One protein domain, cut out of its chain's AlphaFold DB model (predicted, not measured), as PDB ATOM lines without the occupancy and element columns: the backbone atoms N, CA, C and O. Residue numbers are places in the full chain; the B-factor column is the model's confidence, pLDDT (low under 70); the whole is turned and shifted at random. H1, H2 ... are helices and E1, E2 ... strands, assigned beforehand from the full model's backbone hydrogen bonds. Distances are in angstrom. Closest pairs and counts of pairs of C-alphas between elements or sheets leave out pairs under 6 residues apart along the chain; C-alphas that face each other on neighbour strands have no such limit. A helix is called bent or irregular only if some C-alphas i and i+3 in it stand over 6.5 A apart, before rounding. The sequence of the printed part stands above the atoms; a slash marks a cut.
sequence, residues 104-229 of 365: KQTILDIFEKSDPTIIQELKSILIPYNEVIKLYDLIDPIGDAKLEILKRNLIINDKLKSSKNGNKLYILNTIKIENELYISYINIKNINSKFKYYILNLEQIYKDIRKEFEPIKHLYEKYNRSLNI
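Overview. This is residues 104 to 229 of the 365 residues of an uncharacterized protein of bacterium (UniProt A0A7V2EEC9). A long, twisted four-stranded sheet runs through the middle of the domain, with the hairpin of the two long strands E2 and E3 lying along the longest axis. H4 covers one face at one end of the sheet, H3 packs on the opposite face, and toward the other end H2 and H6 meet at a corner, residues 216 to 220 of H6 touching H2, with the small H1 near the start of H2. The printed part has 126 residues, with six named helices and four named strands in the order H1 H2 H3 H4 E1 E2 E3 E4 H5 H6. The sheet's order is E1 - E2 - E3 - E4, all antiparallel, and the class is mixed, helices and strands. The whole is compact, with a radius of gyration of the C-alphas of 15.4 A and spans of 42 by 29 by 28 A.

Arrangement. H1, residues 110 to 113, is close to but not clearly touching H2, residues 116 to 125; their closest C-alphas, of Lys 113 and Ile 119, are 6.3 A apart. H3, residues 129 to 135, and H4, residues 143 to 151, are on opposite faces of the sheet of E1, residues 160 to 162, E2, residues 168 to 177, E3, residues 180 to 190, and E4, residues 197 to 201. These strands form a meander, each the antiparallel neighbour of the one before. N 161 and O 170 of the hairpin E1 and E2 are 2.9 A apart, within hydrogen-bond range, as are N 171 and O 187 of the hairpin E2 and E3, 2.8 A, and N 188 and O 198 of the hairpin E3 and E4, 2.8 A. E3 bends by 66 degrees at residue 184. H3's height over the sheet is 8.2 A; the closest C-alphas of H3 and E3, of Tyr 129 and Tyr 182, are 4.8 A apart. H4 lies over E2 at a height over the sheet of 9.1 A, slantwise to the strands at 43 degrees on the local plane; the closest C-alphas of H4 and E2, of Ala 145 and Leu 169, are 5.0 A apart. H5, residues 202 to 208, only grazes the sheet. H6, residues 214 to 227, only grazes it with residues 224 to 227. With residues 216 to 220 alone H6 touches H2, opposite ways at a steep tilt of 69 degrees, only just short of about perpendicular; the closest C-alphas, of Ile 125 and Ile 216, are 6.2 A apart. Every O i to N i+4 pair is within hydrogen-bond range in H2, H3, H4 and H5, and 6 of 10 are in H6; H1 is too short for such a pair.

Along the chain. H1 begins at C-alpha 110, (260.418, 310.847, 176.717). H2 is 14.6 A long and H4 12.3 A. E2 is 27.3 A long, E3 28.3 A and E4 13.2 A. H6 is 16.8 A long and irregular, with C-alphas 222 and 225 8.1 A apart; it ends at C-alpha 227, (267.225, 299.739, 178.683).

Size, cuts and confidence. The two C-alphas farthest apart, those of Pro 116 and Lys 194, are 44.1 A apart. The printed part has no cut and no long link. Mean pLDDT of the printed part is 85.5; residues 104 to 114 and 194 to 195 are under 70.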
ATOM      1  N   LYS A 104     278.076 310.195 177.678       49.00
ATOM      2  CA  LYS A 104     277.513 309.691 178.932       49.00
ATOM      3  C   LYS A 104     276.195 309.059 178.520       49.00
ATOM      4  O   LYS A 104     275.340 309.800 178.052       49.00
ATOM      5  N   GLN A 105     276.112 307.725 178.605       52.62
ATOM      6  CA  GLN A 105     275.021 306.928 178.031       52.62
ATOM      7  C   GLN A 105     273.708 307.687 178.162       52.62
ATOM      8  O   GLN A 105     273.302 307.999 179.290       52.62
ATOM      9  N   THR A 106     273.130 308.049 177.018       52.59
ATOM     10  CA  THR A 106     271.983 308.943 176.979       52.59
ATOM     11  C   THR A 106     270.851 308.262 177.723       52.59
ATOM     12  O   THR A 106     270.501 307.108 177.465       52.59
ATOM     13  N   ILE A 107     270.317 308.964 178.711       59.62
ATOM     14  CA  ILE A 107     269.000 308.625 179.206       59.62
ATOM     15  C   ILE A 107     268.042 309.158 178.151       59.62
ATOM     16  O   ILE A 107     268.030 310.359 177.923       59.62
ATOM     17  N   LEU A 108     267.307 308.260 177.497       59.09
ATOM     18  CA  LEU A 108     266.242 308.620 176.566       59.09
ATOM     19  C   LEU A 108     265.229 309.515 177.270       59.09
ATOM     20  O   LEU A 108     264.430 309.016 178.070       59.09
ATOM     21  N   ASP A 109     265.214 310.800 176.942       56.44
ATOM     22  CA  ASP A 109     264.118 311.661 177.357       56.44
ATOM     23  C   ASP A 109     262.830 311.193 176.658       56.44
ATOM     24  O   ASP A 109     262.830 310.614 175.575       56.44
ATOM     25  N   ILE A 110     261.672 311.375 177.282       50.56
ATOM     26  CA  ILE A 110     260.418 310.847 176.717       50.56
ATOM     27  C   ILE A 110     259.981 311.577 175.460       50.56
ATOM     28  O   ILE A 110     259.364 310.955 174.596       50.56
ATOM     29  N   PHE A 111     260.343 312.852 175.325       47.97
ATOM     30  CA  PHE A 111     260.123 313.600 174.091       47.97
ATOM     31  C   PHE A 111     260.786 312.890 172.902       47.97
ATOM     32  O   PHE A 111     260.177 312.772 171.842       47.97
ATOM     33  N   GLU A 112     261.953 312.282 173.127       58.91
ATOM     34  CA  GLU A 112     262.641 311.435 172.154       58.91
ATOM     35  C   GLU A 112     261.913 310.094 171.920       58.91
ATOM     36  O   GLU A 112     261.872 309.607 170.800       58.91
ATOM     37  N   LYS A 113     261.239 309.493 172.912       60.75
ATOM     38  CA  LYS A 113     260.482 308.234 172.696       60.75
ATOM     39  C   LYS A 113     259.253 308.381 171.799       60.75
ATOM     40  O   LYS A 113     258.766 307.374 171.294       60.75
ATOM     41  N   SER A 114     258.718 309.593 171.649       66.44
ATOM     42  CA  SER A 114     257.634 309.863 170.694       66.44
ATOM     43  C   SER A 114     258.136 310.029 169.258       66.44
ATOM     44  O   SER A 114     257.330 310.013 168.328       66.44
ATOM     45  N   ASP A 115     259.455 310.141 169.074       79.81
ATOM     46  CA  ASP A 115     260.092 310.177 167.766       79.81
ATOM     47  C   ASP A 115     259.941 308.802 167.081       79.81
ATOM     48  O   ASP A 115     260.445 307.791 167.594       79.81
ATOM     49  N   PRO A 116     259.274 308.729 165.913       83.56
ATOM     50  CA  PRO A 116     259.104 307.480 165.173       83.56
ATOM     51  C   PRO A 116     260.427 306.766 164.868       83.56
ATOM     52  O   PRO A 116     260.481 305.536 164.865       83.56
ATOM     53  N   THR A 117     261.501 307.528 164.655       85.94
ATOM     54  CA  THR A 117     262.844 307.009 164.373       85.94
ATOM     55  C   THR A 117     263.391 306.246 165.578       85.94
ATOM     56  O   THR A 117     263.909 305.140 165.441       85.94
ATOM     57  N   ILE A 118     263.202 306.789 166.781       84.38
ATOM     58  CA  ILE A 118     263.644 306.163 168.033       84.38
ATOM     59  C   ILE A 118     262.794 304.941 168.354       84.38
ATOM     60  O   ILE A 118     263.331 303.915 168.768       84.38
ATOM     61  N   ILE A 119     261.485 304.999 168.101       85.94
ATOM     62  CA  ILE A 119     260.602 303.831 168.220       85.94
ATOM     63  C   ILE A 119     261.090 302.693 167.314       85.94
ATOM     64  O   ILE A 119     261.170 301.544 167.755       85.94
ATOM     65  N   GLN A 120     261.439 303.001 166.064       87.88
ATOM     66  CA  GLN A 120     261.938 302.017 165.107       87.88
ATOM     67  C   GLN A 120     263.295 301.437 165.535       87.88
ATOM     68  O   GLN A 120     263.480 300.219 165.489       87.88
ATOM     69  N   GLU A 121     264.217 302.278 166.009       90.12
ATOM     70  CA  GLU A 121     265.491 301.819 166.568       90.12
ATOM     71  C   GLU A 121     265.265 300.908 167.784       90.12
ATOM     72  O   GLU A 121     265.811 299.809 167.827       90.12
ATOM     73  N   LEU A 122     264.409 301.292 168.738       89.50
ATOM     74  CA  LEU A 122     264.089 300.469 169.909       89.50
ATOM     75  C   LEU A 122     263.495 299.116 169.510       89.50
ATOM     76  O   LEU A 122     263.948 298.087 170.012       89.50
ATOM     77  N   LYS A 123     262.540 299.088 168.571       90.31
ATOM     78  CA  LYS A 123     261.973 297.838 168.036       90.31
ATOM     79  C   LYS A 123     263.036 296.914 167.434       90.31
ATOM     80  O   LYS A 123     262.890 295.701 167.524       90.31
ATOM     81  N   SER A 124     264.099 297.463 166.843       88.75
ATOM     82  CA  SER A 124     265.180 296.665 166.243       88.75
ATOM     83  C   SER A 124     266.108 295.989 167.268       88.75
ATOM     84  O   SER A 124     266.777 295.009 166.939       88.75
ATOM     85  N   ILE A 125     266.141 296.497 168.505       90.50
ATOM     86  CA  ILE A 125     267.043 296.044 169.580       90.50
ATOM     87  C   ILE A 125     266.295 295.203 170.616       90.50
ATOM     88  O   ILE A 125     266.857 294.297 171.226       90.50
ATOM     89  N   LEU A 126     265.040 295.548 170.893       92.31
ATOM     90  CA  LEU A 126     264.249 294.874 171.908       92.31
ATOM     91  C   LEU A 126     263.763 293.513 171.408       92.31
ATOM     92  O   LEU A 126     263.529 293.301 170.221       92.31
ATOM     93  N   ILE A 127     263.551 292.590 172.341       92.88
ATOM     94  CA  ILE A 127     263.149 291.224 172.003       92.88
ATOM     95  C   ILE A 127     261.643 291.085 172.233       92.88
ATOM     96  O   ILE A 127     261.176 291.437 173.322       92.88
ATOM     97  N   PRO A 128     260.869 290.562 171.264       95.06
ATOM     98  CA  PRO A 128     259.445 290.326 171.458       95.06
ATOM     99  C   PRO A 128     259.182 289.435 172.673       95.06
ATOM    100  O   PRO A 128     259.824 288.400 172.866       95.06
ATOM    101  N   TYR A 129     258.195 289.811 173.482       95.94
ATOM    102  CA  TYR A 129     257.840 289.114 174.719       95.94
ATOM    103  C   TYR A 129     257.628 287.609 174.508       95.94
ATOM    104  O   TYR A 129     258.190 286.793 175.234       95.94
ATOM    105  N   ASN A 130     256.893 287.229 173.461       94.88
ATOM    106  CA  ASN A 130     256.601 285.825 173.160       94.88
ATOM    107  C   ASN A 130     257.858 285.001 172.826       94.88
ATOM    108  O   ASN A 130     257.897 283.812 173.144       94.88
ATOM    109  N   GLU A 131     258.891 285.609 172.227       93.94
ATOM    110  CA  GLU A 131     260.171 284.927 171.992       93.94
ATOM    111  C   GLU A 131     260.853 284.589 173.321       93.94
ATOM    112  O   GLU A 131     261.294 283.457 173.515       93.94
ATOM    113  N   VAL A 132     260.870 285.537 174.265       94.00
ATOM    114  CA  VAL A 132     261.451 285.350 175.604       94.00
ATOM    115  C   VAL A 132     260.691 284.291 176.400       94.00
ATOM    116  O   VAL A 132     261.311 283.396 176.977       94.00
ATOM    117  N   ILE A 133     259.353 284.361 176.411       96.00
ATOM    118  CA  ILE A 133     258.510 283.381 177.108       96.00
ATOM    119  C   ILE A 133     258.791 281.966 176.596       96.00
ATOM    120  O   ILE A 133     258.979 281.050 177.396       96.00
ATOM    121  N   LYS A 134     258.876 281.795 175.271       94.88
ATOM    122  CA  LYS A 134     259.159 280.501 174.644       94.88
ATOM    123  C   LYS A 134     260.587 280.021 174.912       94.88
ATOM    124  O   LYS A 134     260.773 278.846 175.199       94.88
ATOM    125  N   LEU A 135     261.582 280.906 174.821       91.75
ATOM    126  CA  LEU A 135     262.994 280.555 174.998       91.75
ATOM    127  C   LEU A 135     263.281 280.013 176.402       91.75
ATOM    128  O   LEU A 135     263.936 278.985 176.546       91.75
ATOM    129  N   TYR A 136     262.799 280.716 177.428       91.38
ATOM    130  CA  TYR A 136     263.064 280.367 178.825       91.38
ATOM    131  C   TYR A 136     261.972 279.489 179.445       91.38
ATOM    132  O   TYR A 136     262.007 279.246 180.654       91.38
ATOM    133  N   ASP A 137     261.020 278.999 178.639       94.50
ATOM    134  CA  ASP A 137     259.926 278.138 179.098       94.50
ATOM    135  C   ASP A 137     259.133 278.770 180.263       94.50
ATOM    136  O   ASP A 137     258.783 278.111 181.251       94.50
ATOM    137  N   LEU A 138     258.893 280.081 180.171       96.44
ATOM    138  CA  LEU A 138     258.275 280.860 181.238       96.44
ATOM    139  C   LEU A 138     256.770 280.629 181.278       96.44
ATOM    140  O   LEU A 138     256.092 280.596 180.254       96.44
ATOM    141  N   ILE A 139     256.246 280.514 182.491       97.25
ATOM    142  CA  ILE A 139     254.818 280.346 182.752       97.25
ATOM    143  C   ILE A 139     254.350 281.370 183.779       97.25
ATOM    144  O   ILE A 139     255.166 282.039 184.425       97.25
ATOM    145  N   ASP A 140     253.035 281.489 183.943       97.19
ATOM    146  CA  ASP A 140     252.490 282.261 185.054       97.19
ATOM    147  C   ASP A 140     253.029 281.736 186.393       97.19
ATOM    148  O   ASP A 140     253.259 280.531 186.528       97.19
ATOM    149  N   PRO A 141     253.254 282.620 187.382       97.31
ATOM    150  CA  PRO A 141     253.877 282.239 188.636       97.31
ATOM    151  C   PRO A 141     253.172 281.071 189.334       97.31
ATOM    152  O   PRO A 141     251.997 281.156 189.699       97.31
ATOM    153  N   ILE A 142     253.929 280.003 189.594       96.94
ATOM    154  CA  ILE A 142     253.513 278.837 190.389       96.94
ATOM    155  C   ILE A 142     254.511 278.533 191.516       96.94
ATOM    156  O   ILE A 142     255.596 279.112 191.575       96.94
ATOM    157  N   GLY A 143     254.146 277.610 192.412       95.12
ATOM    158  CA  GLY A 143     255.029 277.107 193.468       95.12
ATOM    159  C   GLY A 143     255.589 278.212 194.365       95.12
ATOM    160  O   GLY A 143     254.881 279.158 194.720       95.12
ATOM    161  N   ASP A 144     256.872 278.105 194.701       94.44
ATOM    162  CA  ASP A 144     257.563 279.066 195.564       94.44
ATOM    163  C   ASP A 144     257.558 280.487 194.984       94.44
ATOM    164  O   ASP A 144     257.436 281.452 195.736       94.44
ATOM    165  N   ALA A 145     257.629 280.641 193.657       94.31
ATOM    166  CA  ALA A 145     257.576 281.943 192.992       94.31
ATOM    167  C   ALA A 145     256.232 282.632 193.191       94.31
ATOM    168  O   ALA A 145     256.191 283.818 193.518       94.31
ATOM    169  N   LYS A 146     255.134 281.879 193.083       96.12
ATOM    170  CA  LYS A 146     253.807 282.392 193.430       96.12
ATOM    171  C   LYS A 146     253.738 282.789 194.901       96.12
ATOM    172  O   LYS A 146     253.221 283.856 195.218       96.12
ATOM    173  N   LEU A 147     254.274 281.959 195.796       94.31
ATOM    174  CA  LEU A 147     254.293 282.261 197.227       94.31
ATOM    175  C   LEU A 147     255.108 283.521 197.539       94.31
ATOM    176  O   LEU A 147     254.674 284.308 198.369       94.31
ATOM    177  N   GLU A 148     256.244 283.741 196.879       92.50
ATOM    178  CA  GLU A 148     257.056 284.957 197.035       92.50
ATOM    179  C   GLU A 148     256.279 286.216 196.626       92.50
ATOM    180  O   GLU A 148     256.317 287.212 197.343       92.50
ATOM    181  N   ILE A 149     255.537 286.168 195.515       93.00
ATOM    182  CA  ILE A 149     254.685 287.281 195.058       93.00
ATOM    183  C   ILE A 149     253.570 287.554 196.073       93.00
ATOM    184  O   ILE A 149     253.396 288.685 196.528       93.00
ATOM    185  N   LEU A 150     252.835 286.510 196.470       93.38
ATOM    186  CA  LEU A 150     251.697 286.643 197.382       93.38
ATOM    187  C   LEU A 150     252.128 287.110 198.775       93.38
ATOM    188  O   LEU A 150     251.475 287.967 199.363       93.38
ATOM    189  N   LYS A 151     253.269 286.619 199.280       91.94
ATOM    190  CA  LYS A 151     253.862 287.082 200.544       91.94
ATOM    191  C   LYS A 151     254.226 288.561 200.525       91.94
ATOM    192  O   LYS A 151     254.387 289.118 201.598       91.94
ATOM    193  N   ARG A 152     254.363 289.178 199.349       91.31
ATOM    194  CA  ARG A 152     254.632 290.611 199.165       91.31
ATOM    195  C   ARG A 152     253.376 291.426 198.848       91.31
ATOM    196  O   ARG A 152     253.488 292.618 198.603       91.31
ATOM    197  N   ASN A 153     252.191 290.808 198.857       92.19
ATOM    198  CA  ASN A 153     250.924 291.424 198.433       92.19
ATOM    199  C   ASN A 153     250.951 291.985 197.000       92.19
ATOM    200  O   ASN A 153     250.224 292.924 196.670       92.19
ATOM    201  N   LEU A 154     251.777 291.399 196.135       92.06
ATOM    202  CA  LEU A 154     251.817 291.742 194.721       92.06
ATOM    203  C   LEU A 154     250.727 290.989 193.951       92.06
ATOM    204  O   LEU A 154     250.451 289.815 194.206       92.06
ATOM    205  N   ILE A 155     250.139 291.667 192.972       91.31
ATOM    206  CA  ILE A 155     249.226 291.083 191.996       91.31
ATOM    207  C   ILE A 155     250.061 290.497 190.856       91.31
ATOM    208  O   ILE A 155     250.969 291.139 190.325       91.31
ATOM    209  N   ILE A 156     249.750 289.258 190.473       90.81
ATOM    210  CA  ILE A 156     250.372 288.609 189.317       90.81
ATOM    211  C   ILE A 156     249.984 289.380 188.051       90.81
ATOM    212  O   ILE A 156     248.804 289.614 187.800       90.81
ATOM    213  N   ASN A 157     250.984 289.753 187.255       90.19
ATOM    214  CA  ASN A 157     250.825 290.474 185.996       90.19
ATOM    215  C   ASN A 157     251.854 289.982 184.962       90.19
ATOM    216  O   ASN A 157     252.697 289.136 185.262       90.19
ATOM    217  N   ASP A 158     251.828 290.548 183.756       90.19
ATOM    218  CA  ASP A 158     252.718 290.144 182.658       90.19
ATOM    219  C   ASP A 158     254.212 290.384 182.927       90.19
ATOM    220  O   ASP A 158     255.060 289.797 182.256       90.19
ATOM    221  N   LYS A 159     254.565 291.209 183.922       95.62
ATOM    222  CA  LYS A 159     255.960 291.429 184.328       95.62
ATOM    223  C   LYS A 159     256.485 290.318 185.242       95.62
ATOM    224  O   LYS A 159     257.687 290.279 185.488       95.62
ATOM    225  N   LEU A 160     255.634 289.428 185.754       96.94
ATOM    226  CA  LEU A 160     256.006 288.394 186.718       96.94
ATOM    227  C   LEU A 160     255.741 287.002 186.143       96.94
ATOM    228  O   LEU A 160     254.600 286.638 185.872       96.94
ATOM    229  N   LYS A 161     256.796 286.199 185.998       97.62
ATOM    230  CA  LYS A 161     256.722 284.810 185.512       97.62
ATOM    231  C   LYS A 161     257.526 283.869 186.393       97.62
ATOM    232  O   LYS A 161     258.345 284.308 187.195       97.62
ATOM    233  N   SER A 162     257.331 282.566 186.246       97.12
ATOM    234  CA  SER A 162     258.169 281.569 186.914       97.12
ATOM    235  C   SER A 162     258.724 280.526 185.961       97.12
ATOM    236  O   SER A 162     258.199 280.306 184.872       97.12
ATOM    237  N   SER A 163     259.770 279.834 186.413       95.12
ATOM    238  CA  SER A 163     260.173 278.562 185.815       95.12
ATOM    239  C   SER A 163     259.082 277.496 185.992       95.12
ATOM    240  O   SER A 163     258.292 277.554 186.935       95.12
ATOM    241  N   LYS A 164     259.085 276.461 185.140       95.44
ATOM    242  CA  LYS A 164     258.138 275.325 185.204       95.44
ATOM    243  C   LYS A 164     258.111 274.574 186.541       95.44
ATOM    244  O   LYS A 164     257.111 273.959 186.878       95.44
ATOM    245  N   ASN A 165     259.202 274.600 187.303       92.50
ATOM    246  CA  ASN A 165     259.284 273.994 188.638       92.50
ATOM    247  C   ASN A 165     258.969 274.988 189.777       92.50
ATOM    248  O   ASN A 165     259.084 274.627 190.944       92.50
ATOM    249  N   GLY A 166     258.636 276.244 189.459       92.81
ATOM    250  CA  GLY A 166     258.243 277.277 190.418       92.81
ATOM    251  C   GLY A 166     259.352 277.812 191.331       92.81
ATOM    252  O   GLY A 166     259.058 278.618 192.205       92.81
ATOM    253  N   ASN A 167     260.615 277.399 191.169       92.25
ATOM    254  CA  ASN A 167     261.699 277.771 192.092       92.25
ATOM    255  C   ASN A 167     262.442 279.075 191.728       92.25
ATOM    256  O   ASN A 167     263.283 279.552 192.503       92.25
ATOM    257  N   LYS A 168     262.144 279.642 190.555       94.19
ATOM    258  CA  LYS A 168     262.661 280.928 190.081       94.19
ATOM    259  C   LYS A 168     261.512 281.863 189.750       94.19
ATOM    260  O   LYS A 168     260.583 281.469 189.044       94.19
ATOM    261  N   LEU A 169     261.628 283.102 190.210       95.38
ATOM    262  CA  LEU A 169     260.769 284.216 189.831       95.38
ATOM    263  C   LEU A 169     261.514 285.081 188.808       95.38
ATOM    264  O   LEU A 169     262.626 285.531 189.070       95.38
ATOM    265  N   TYR A 170     260.898 285.305 187.657       95.62
ATOM    266  CA  TYR A 170     261.388 286.167 186.590       95.62
ATOM    267  C   TYR A 170     260.608 287.478 186.632       95.62
ATOM    268  O   TYR A 170     259.378 287.475 186.558       95.62
ATOM    269  N   ILE A 171     261.333 288.584 186.756       95.38
ATOM    270  CA  ILE A 171     260.821 289.950 186.737       95.38
ATOM    271  C   ILE A 171     261.243 290.550 185.397       95.38
ATOM    272  O   ILE A 171     262.428 290.765 185.136       95.38
ATOM    273  N   LEU A 172     260.269 290.749 184.518       96.12
ATOM    274  CA  LEU A 172     260.470 291.134 183.131       96.12
ATOM    275  C   LEU A 172     260.353 292.655 182.992       96.12
ATOM    276  O   LEU A 172     259.305 293.229 183.300       96.12
ATOM    277  N   ASN A 173     261.397 293.318 182.481       94.25
ATOM    278  CA  ASN A 173     261.300 294.734 182.140       94.25
ATOM    279  C   ASN A 173     260.610 294.907 180.784       94.25
ATOM    280  O   ASN A 173     261.258 294.986 179.732       94.25
ATOM    281  N   THR A 174     259.279 294.898 180.830       94.12
ATOM    282  CA  THR A 174     258.415 294.975 179.652       94.12
ATOM    283  C   THR A 174     258.191 296.415 179.205       94.12
ATOM    284  O   THR A 174     258.030 297.305 180.042       94.12
ATOM    285  N   ILE A 175     258.110 296.627 177.894       90.94
ATOM    286  CA  ILE A 175     257.652 297.868 177.263       90.94
ATOM    287  C   ILE A 175     256.585 297.533 176.224       90.94
ATOM    288  O   ILE A 175     256.721 296.557 175.483       90.94
ATOM    289  N   LYS A 176     255.519 298.336 176.178       89.94
ATOM    290  CA  LYS A 176     254.523 298.261 175.109       89.94
ATOM    291  C   LYS A 176     254.866 299.287 174.035       89.94
ATOM    292  O   LYS A 176     254.902 300.479 174.320       89.94
ATOM    293  N   ILE A 177     255.100 298.819 172.814       87.75
ATOM    294  CA  ILE A 177     255.288 299.679 171.646       87.75
ATOM    295  C   ILE A 177     254.154 299.359 170.680       87.75
ATOM    296  O   ILE A 177     254.013 298.216 170.248       87.75
ATOM    297  N   GLU A 178     253.330 300.364 170.375       84.81
ATOM    298  CA  GLU A 178     252.072 300.187 169.642       84.81
ATOM    299  C   GLU A 178     251.192 299.112 170.315       84.81
ATOM    300  O   GLU A 178     250.711 299.316 171.433       84.81
ATOM    301  N   ASN A 179     251.005 297.957 169.672       87.31
ATOM    302  CA  ASN A 179     250.168 296.859 170.159       87.31
ATOM    303  C   ASN A 179     250.964 295.631 170.620       87.31
ATOM    304  O   ASN A 179     250.363 294.625 170.991       87.31
ATOM    305  N   GLU A 180     252.293 295.713 170.644       91.50
ATOM    306  CA  GLU A 180     253.163 294.584 170.961       91.50
ATOM    307  C   GLU A 180     253.978 294.827 172.235       91.50
ATOM    308  O   GLU A 180     254.345 295.957 172.573       91.50
ATOM    309  N   LEU A 181     254.249 293.739 172.959       94.38
ATOM    310  CA  LEU A 181     255.079 293.744 174.157       94.38
ATOM    311  C   LEU A 181     256.492 293.277 173.827       94.38
ATOM    312  O   LEU A 181     256.693 292.239 173.194       94.38
ATOM    313  N   TYR A 182     257.459 294.014 174.351       94.94
ATOM    314  CA  TYR A 182     258.877 293.753 174.186       94.94
ATOM    315  C   TYR A 182     259.583 293.705 175.542       94.94
ATOM    316  O   TYR A 182     259.096 294.261 176.528       94.94
ATOM    317  N   ILE A 183     260.744 293.054 175.585       94.56
ATOM    318  CA  ILE A 183     261.599 292.910 176.765       94.56
ATOM    319  C   ILE A 183     262.925 293.629 176.535       94.56
ATOM    320  O   ILE A 183     263.558 293.462 175.493       94.56
ATOM    321  N   SER A 184     263.349 294.397 177.540       90.19
ATOM    322  CA  SER A 184     264.649 295.085 177.567       90.19
ATOM    323  C   SER A 184     265.674 294.405 178.480       90.19
ATOM    324  O   SER A 184     266.854 294.372 178.163       90.19
ATOM    325  N   TYR A 185     265.258 293.819 179.598       90.69
ATOM    326  CA  TYR A 185     266.102 292.941 180.408       90.69
ATOM    327  C   TYR A 185     265.229 292.090 181.333       90.69
ATOM    328  O   TYR A 185     264.020 292.320 181.463       90.69
ATOM    329  N   ILE A 186     265.842 291.098 181.977       91.94
ATOM    330  CA  ILE A 186     265.168 290.201 182.913       91.94
ATOM    331  C   ILE A 186     265.966 290.111 184.211       91.94
ATOM    332  O   ILE A 186     267.163 289.827 184.189       91.94
ATOM    333  N   ASN A 187     265.299 290.296 185.347       91.19
ATOM    334  CA  ASN A 187     265.855 289.982 186.657       91.19
ATOM    335  C   ASN A 187     265.293 288.639 187.140       91.19
ATOM    336  O   ASN A 187     264.083 288.421 187.150       91.19
ATOM    337  N   ILE A 188     266.171 287.718 187.519       90.94
ATOM    338  CA  ILE A 188     265.829 286.371 187.967       90.94
ATOM    339  C   ILE A 188     266.127 286.264 189.451       90.94
ATOM    340  O   ILE A 188     267.287 286.288 189.864       90.94
ATOM    341  N   LYS A 189     265.085 286.037 190.247       88.94
ATOM    342  CA  LYS A 189     265.193 285.697 191.660       88.94
ATOM    343  C   LYS A 189     265.149 284.183 191.857       88.94
ATOM    344  O   LYS A 189     264.124 283.544 191.619       88.94
ATOM    345  N   ASN A 190     266.241 283.604 192.348       87.94
ATOM    346  CA  ASN A 190     266.279 282.219 192.812       87.94
ATOM    347  C   ASN A 190     265.809 282.162 194.269       87.94
ATOM    348  O   ASN A 190     266.463 282.711 195.155       87.94
ATOM    349  N   ILE A 191     264.706 281.468 194.533       84.31
ATOM    350  CA  ILE A 191     264.031 281.555 195.837       84.31
ATOM    351  C   ILE A 191     264.770 280.735 196.896       84.31
ATOM    352  O   ILE A 191     264.983 281.202 198.012       84.31
ATOM    353  N   ASN A 192     265.270 279.563 196.500       76.94
ATOM    354  CA  ASN A 192     265.914 278.602 197.399       76.94
ATOM    355  C   ASN A 192     267.445 278.537 197.231       76.94
ATOM    356  O   ASN A 192     268.076 277.567 197.644       76.94
ATOM    357  N   SER A 193     268.066 279.538 196.594       72.44
ATOM    358  CA  SER A 193     269.510 279.553 196.307       72.44
ATOM    359  C   SER A 193     270.271 280.574 197.149       72.44
ATOM    360  O   SER A 193     269.756 281.636 197.497       72.44
ATOM    361  N   LYS A 194     271.556 280.286 197.404       55.19
ATOM    362  CA  LYS A 194     272.506 281.253 197.980       55.19
ATOM    363  C   LYS A 194     272.732 282.456 197.053       55.19
ATOM    364  O   LYS A 194     272.904 283.568 197.541       55.19
ATOM    365  N   PHE A 195     272.694 282.249 195.733       57.47
ATOM    366  CA  PHE A 195     272.769 283.319 194.732       57.47
ATOM    367  C   PHE A 195     271.357 283.775 194.376       57.47
ATOM    368  O   PHE A 195     270.714 283.223 193.481       57.47
ATOM    369  N   LYS A 196     270.858 284.746 195.143       70.31
ATOM    370  CA  LYS A 196     269.442 285.125 195.121       70.31
ATOM    371  C   LYS A 196     269.003 285.816 193.837       70.31
ATOM    372  O   LYS A 196     267.860 285.615 193.460       70.31
ATOM    373  N   TYR A 197     269.869 286.579 193.173       77.69
ATOM    374  CA  TYR A 197     269.494 287.386 192.010       77.69
ATOM    375  C   TYR A 197     270.509 287.275 190.870       77.69
ATOM    376  O   TYR A 197     271.711 287.164 191.119       77.69
ATOM    377  N   TYR A 198     270.014 287.317 189.634       82.12
ATOM    378  CA  TYR A 198     270.805 287.363 188.407       82.12
ATOM    379  C   TYR A 198     270.099 288.230 187.359       82.12
ATOM    380  O   TYR A 198     268.884 288.141 187.221       82.12
ATOM    381  N   ILE A 199     270.848 289.041 186.610       84.69
ATOM    382  CA  ILE A 199     270.300 289.941 185.586       84.69
ATOM    383  C   ILE A 199     270.739 289.459 184.202       84.69
ATOM    384  O   ILE A 199     271.937 289.387 183.929       84.69
ATOM    385  N   LEU A 200     269.766 289.191 183.333       87.75
ATOM    386  CA  LEU A 200     269.949 288.981 181.898       87.75
ATOM    387  C   LEU A 200     269.701 290.302 181.164       87.75
ATOM    388  O   LEU A 200     268.553 290.725 181.023       87.75
ATOM    389  N   ASN A 201     270.765 290.954 180.695       86.06
ATOM    390  CA  ASN A 201     270.652 292.099 179.786       86.06
ATOM    391  C   ASN A 201     270.386 291.634 178.338       86.06
ATOM    392  O   ASN A 201     270.498 290.444 178.043       86.06
ATOM    393  N   LEU A 202     270.077 292.559 177.418       86.81
ATOM    394  CA  LEU A 202     269.832 292.202 176.011       86.81
ATOM    395  C   LEU A 202     270.970 291.400 175.388       86.81
ATOM    396  O   LEU A 202     270.693 290.419 174.718       86.81
ATOM    397  N   GLU A 203     272.232 291.755 175.632       83.88
ATOM    398  CA  GLU A 203     273.366 291.011 175.070       83.88
ATOM    399  C   GLU A 203     273.320 289.520 175.443       83.88
ATOM    400  O   GLU A 203     273.548 288.651 174.600       83.88
ATOM    401  N   GLN A 204     272.998 289.207 176.699       85.75
ATOM    402  CA  GLN A 204     272.858 287.827 177.163       85.75
ATOM    403  C   GLN A 204     271.640 287.143 176.541       85.75
ATOM    404  O   GLN A 204     271.758 286.015 176.073       85.75
ATOM    405  N   ILE A 205     270.500 287.834 176.457       88.25
ATOM    406  CA  ILE A 205     269.298 287.254 175.849       88.25
ATOM    407  C   ILE A 205     269.521 287.002 174.345       88.25
ATOM    408  O   ILE A 205     269.127 285.952 173.850       88.25
ATOM    409  N   TYR A 206     270.215 287.898 173.627       87.31
ATOM    410  CA  TYR A 206     270.598 287.720 172.216       87.31
ATOM    411  C   TYR A 206     271.470 286.478 172.005       87.31
ATOM    412  O   TYR A 206     271.238 285.709 171.067       87.31
ATOM    413  N   LYS A 207     272.438 286.254 172.904       86.06
ATOM    414  CA  LYS A 207     273.257 285.034 172.906       86.06
ATOM    415  C   LYS A 207     272.392 283.790 173.103       86.06
ATOM    416  O   LYS A 207     272.562 282.821 172.364       86.06
ATOM    417  N   ASP A 208     271.433 283.835 174.026       85.56
ATOM    418  CA  ASP A 208     270.544 282.706 174.313       85.56
ATOM    419  C   ASP A 208     269.605 282.380 173.133       85.56
ATOM    420  O   ASP A 208     269.420 281.205 172.805       85.56
ATOM    421  N   ILE A 209     269.072 283.389 172.426       82.75
ATOM    422  CA  ILE A 209     268.241 283.196 171.213       82.75
ATOM    423  C   ILE A 209     269.054 282.910 169.941       82.75
ATOM    424  O   ILE A 209     268.465 282.746 168.872       82.75
ATOM    425  N   ARG A 210     270.390 282.837 170.030       78.88
ATOM    426  CA  ARG A 210     271.308 282.619 168.894       78.88
ATOM    427  C   ARG A 210     271.157 283.657 167.770       78.88
ATOM    428  O   ARG A 210     271.328 283.321 166.600       78.88
ATOM    429  N   LYS A 211     270.840 284.910 168.116       76.94
ATOM    430  CA  LYS A 211     270.860 286.046 167.178       76.94
ATOM    431  C   LYS A 211     272.202 286.774 167.277       76.94
ATOM    432  O   LYS A 211     272.803 286.851 168.348       76.94
ATOM    433  N   GLU A 212     272.669 287.331 166.164       78.25
ATOM    434  CA  GLU A 212     273.871 288.164 166.162       78.25
ATOM    435  C   GLU A 212     273.595 289.492 166.875       78.25
ATOM    436  O   GLU A 212     272.684 290.232 166.509       78.25
ATOM    437  N   PHE A 213     274.381 289.790 167.910       78.12
ATOM    438  CA  PHE A 213     274.260 291.034 168.675       78.12
ATOM    439  C   PHE A 213     275.057 292.190 168.058       78.12
ATOM    440  O   PHE A 213     274.660 293.347 168.159       78.12
ATOM    441  N   GLU A 214     276.177 291.888 167.396       80.50
ATOM    442  CA  GLU A 214     277.091 292.905 166.863       80.50
ATOM    443  C   GLU A 214     276.413 293.915 165.912       80.50
ATOM    444  O   GLU A 214     276.681 295.108 166.063       80.50
ATOM    445  N   PRO A 215     275.472 293.522 165.023       79.56
ATOM    446  CA  PRO A 215     274.780 294.471 164.147       79.56
ATOM    447  C   PRO A 215     274.012 295.577 164.890       79.56
ATOM    448  O   PRO A 215     273.950 296.711 164.420       79.56
ATOM    449  N   ILE A 216     273.460 295.277 166.071       80.88
ATOM    450  CA  ILE A 216     272.645 296.219 166.860       80.88
ATOM    451  C   ILE A 216     273.404 296.852 168.027       80.88
ATOM    452  O   ILE A 216     272.870 297.716 168.721       80.88
ATOM    453  N   LYS A 217     274.645 296.429 168.271       80.75
ATOM    454  CA  LYS A 217     275.423 296.809 169.455       80.75
ATOM    455  C   LYS A 217     275.588 298.316 169.606       80.75
ATOM    456  O   LYS A 217     275.461 298.824 170.712       80.75
ATOM    457  N   HIS A 218     275.796 299.035 168.507       81.12
ATOM    458  CA  HIS A 218     275.893 300.495 168.525       81.12
ATOM    459  C   HIS A 218     274.603 301.158 169.046       81.12
ATOM    460  O   HIS A 218     274.667 302.086 169.852       81.12
ATOM    461  N   LEU A 219     273.428 300.650 168.653       81.06
ATOM    462  CA  LEU A 219     272.143 301.127 169.165       81.06
ATOM    463  C   LEU A 219     271.913 300.683 170.613       81.06
ATOM    464  O   LEU A 219     271.407 301.453 171.427       81.06
ATOM    465  N   TYR A 220     272.305 299.456 170.966       81.38
ATOM    466  CA  TYR A 220     272.259 299.008 172.354       81.38
ATOM    467  C   TYR A 220     273.095 299.919 173.253       81.38
ATOM    468  O   TYR A 220     272.599 300.372 174.276       81.38
ATOM    469  N   GLU A 221     274.330 300.237 172.865       80.88
ATOM    470  CA  GLU A 221     275.219 301.133 173.607       80.88
ATOM    471  C   GLU A 221     274.637 302.548 173.730       80.88
ATOM    472  O   GLU A 221     274.713 303.138 174.813       80.88
ATOM    473  N   LYS A 222     273.984 303.051 172.670       80.50
ATOM    474  CA  LYS A 222     273.249 304.328 172.667       80.50
ATOM    475  C   LYS A 222     272.168 304.369 173.755       80.50
ATOM    476  O   LYS A 222     272.051 305.376 174.447       80.50
ATOM    477  N   TYR A 223     271.428 303.274 173.950       81.88
ATOM    478  CA  TYR A 223     270.263 303.219 174.850       81.88
ATOM    479  C   TYR A 223     270.462 302.423 176.139       81.88
ATOM    480  O   TYR A 223     269.541 302.310 176.950       81.88
ATOM    481  N   ASN A 224     271.659 301.881 176.357       79.69
ATOM    482  CA  ASN A 224     271.945 300.894 177.391       79.69
ATOM    483  C   ASN A 224     271.449 301.332 178.775       79.69
ATOM    484  O   ASN A 224     270.860 300.545 179.512       79.69
ATOM    485  N   ARG A 225     271.633 302.605 179.132       78.62
ATOM    486  CA  ARG A 225     271.207 303.117 180.438       78.62
ATOM    487  C   ARG A 225     269.694 303.035 180.621       78.62
ATOM    488  O   ARG A 225     269.252 302.485 181.620       78.62
ATOM    489  N   SER A 226     268.915 303.513 179.654       83.25
ATOM    490  CA  SER A 226     267.450 303.442 179.686       83.25
ATOM    491  C   SER A 226     266.923 302.011 179.600       83.25
ATOM    492  O   SER A 226     265.934 301.688 180.252       83.25
ATOM    493  N   LEU A 227     267.593 301.148 178.830       85.88
ATOM    494  CA  LEU A 227     267.225 299.739 178.683       85.88
ATOM    495  C   LEU A 227     267.423 298.939 179.980       85.88
ATOM    496  O   LEU A 227     266.665 298.008 180.219       85.88
ATOM    497  N   ASN A 228     268.392 299.306 180.828       84.38
ATOM    498  CA  ASN A 228     268.679 298.628 182.104       84.38
ATOM    499  C   ASN A 228     268.111 299.360 183.336       84.38
ATOM    500  O   ASN A 228     268.603 299.168 184.448       84.38
ATOM    501  N   ILE A 229     267.113 300.228 183.162       88.56
ATOM    502  CA  ILE A 229     266.344 300.776 184.285       88.56
ATOM    503  C   ILE A 229     264.940 300.192 184.208       88.56
ATOM    504  O   ILE A 229     264.258 300.289 183.180       88.56
TER     505      ILE A 229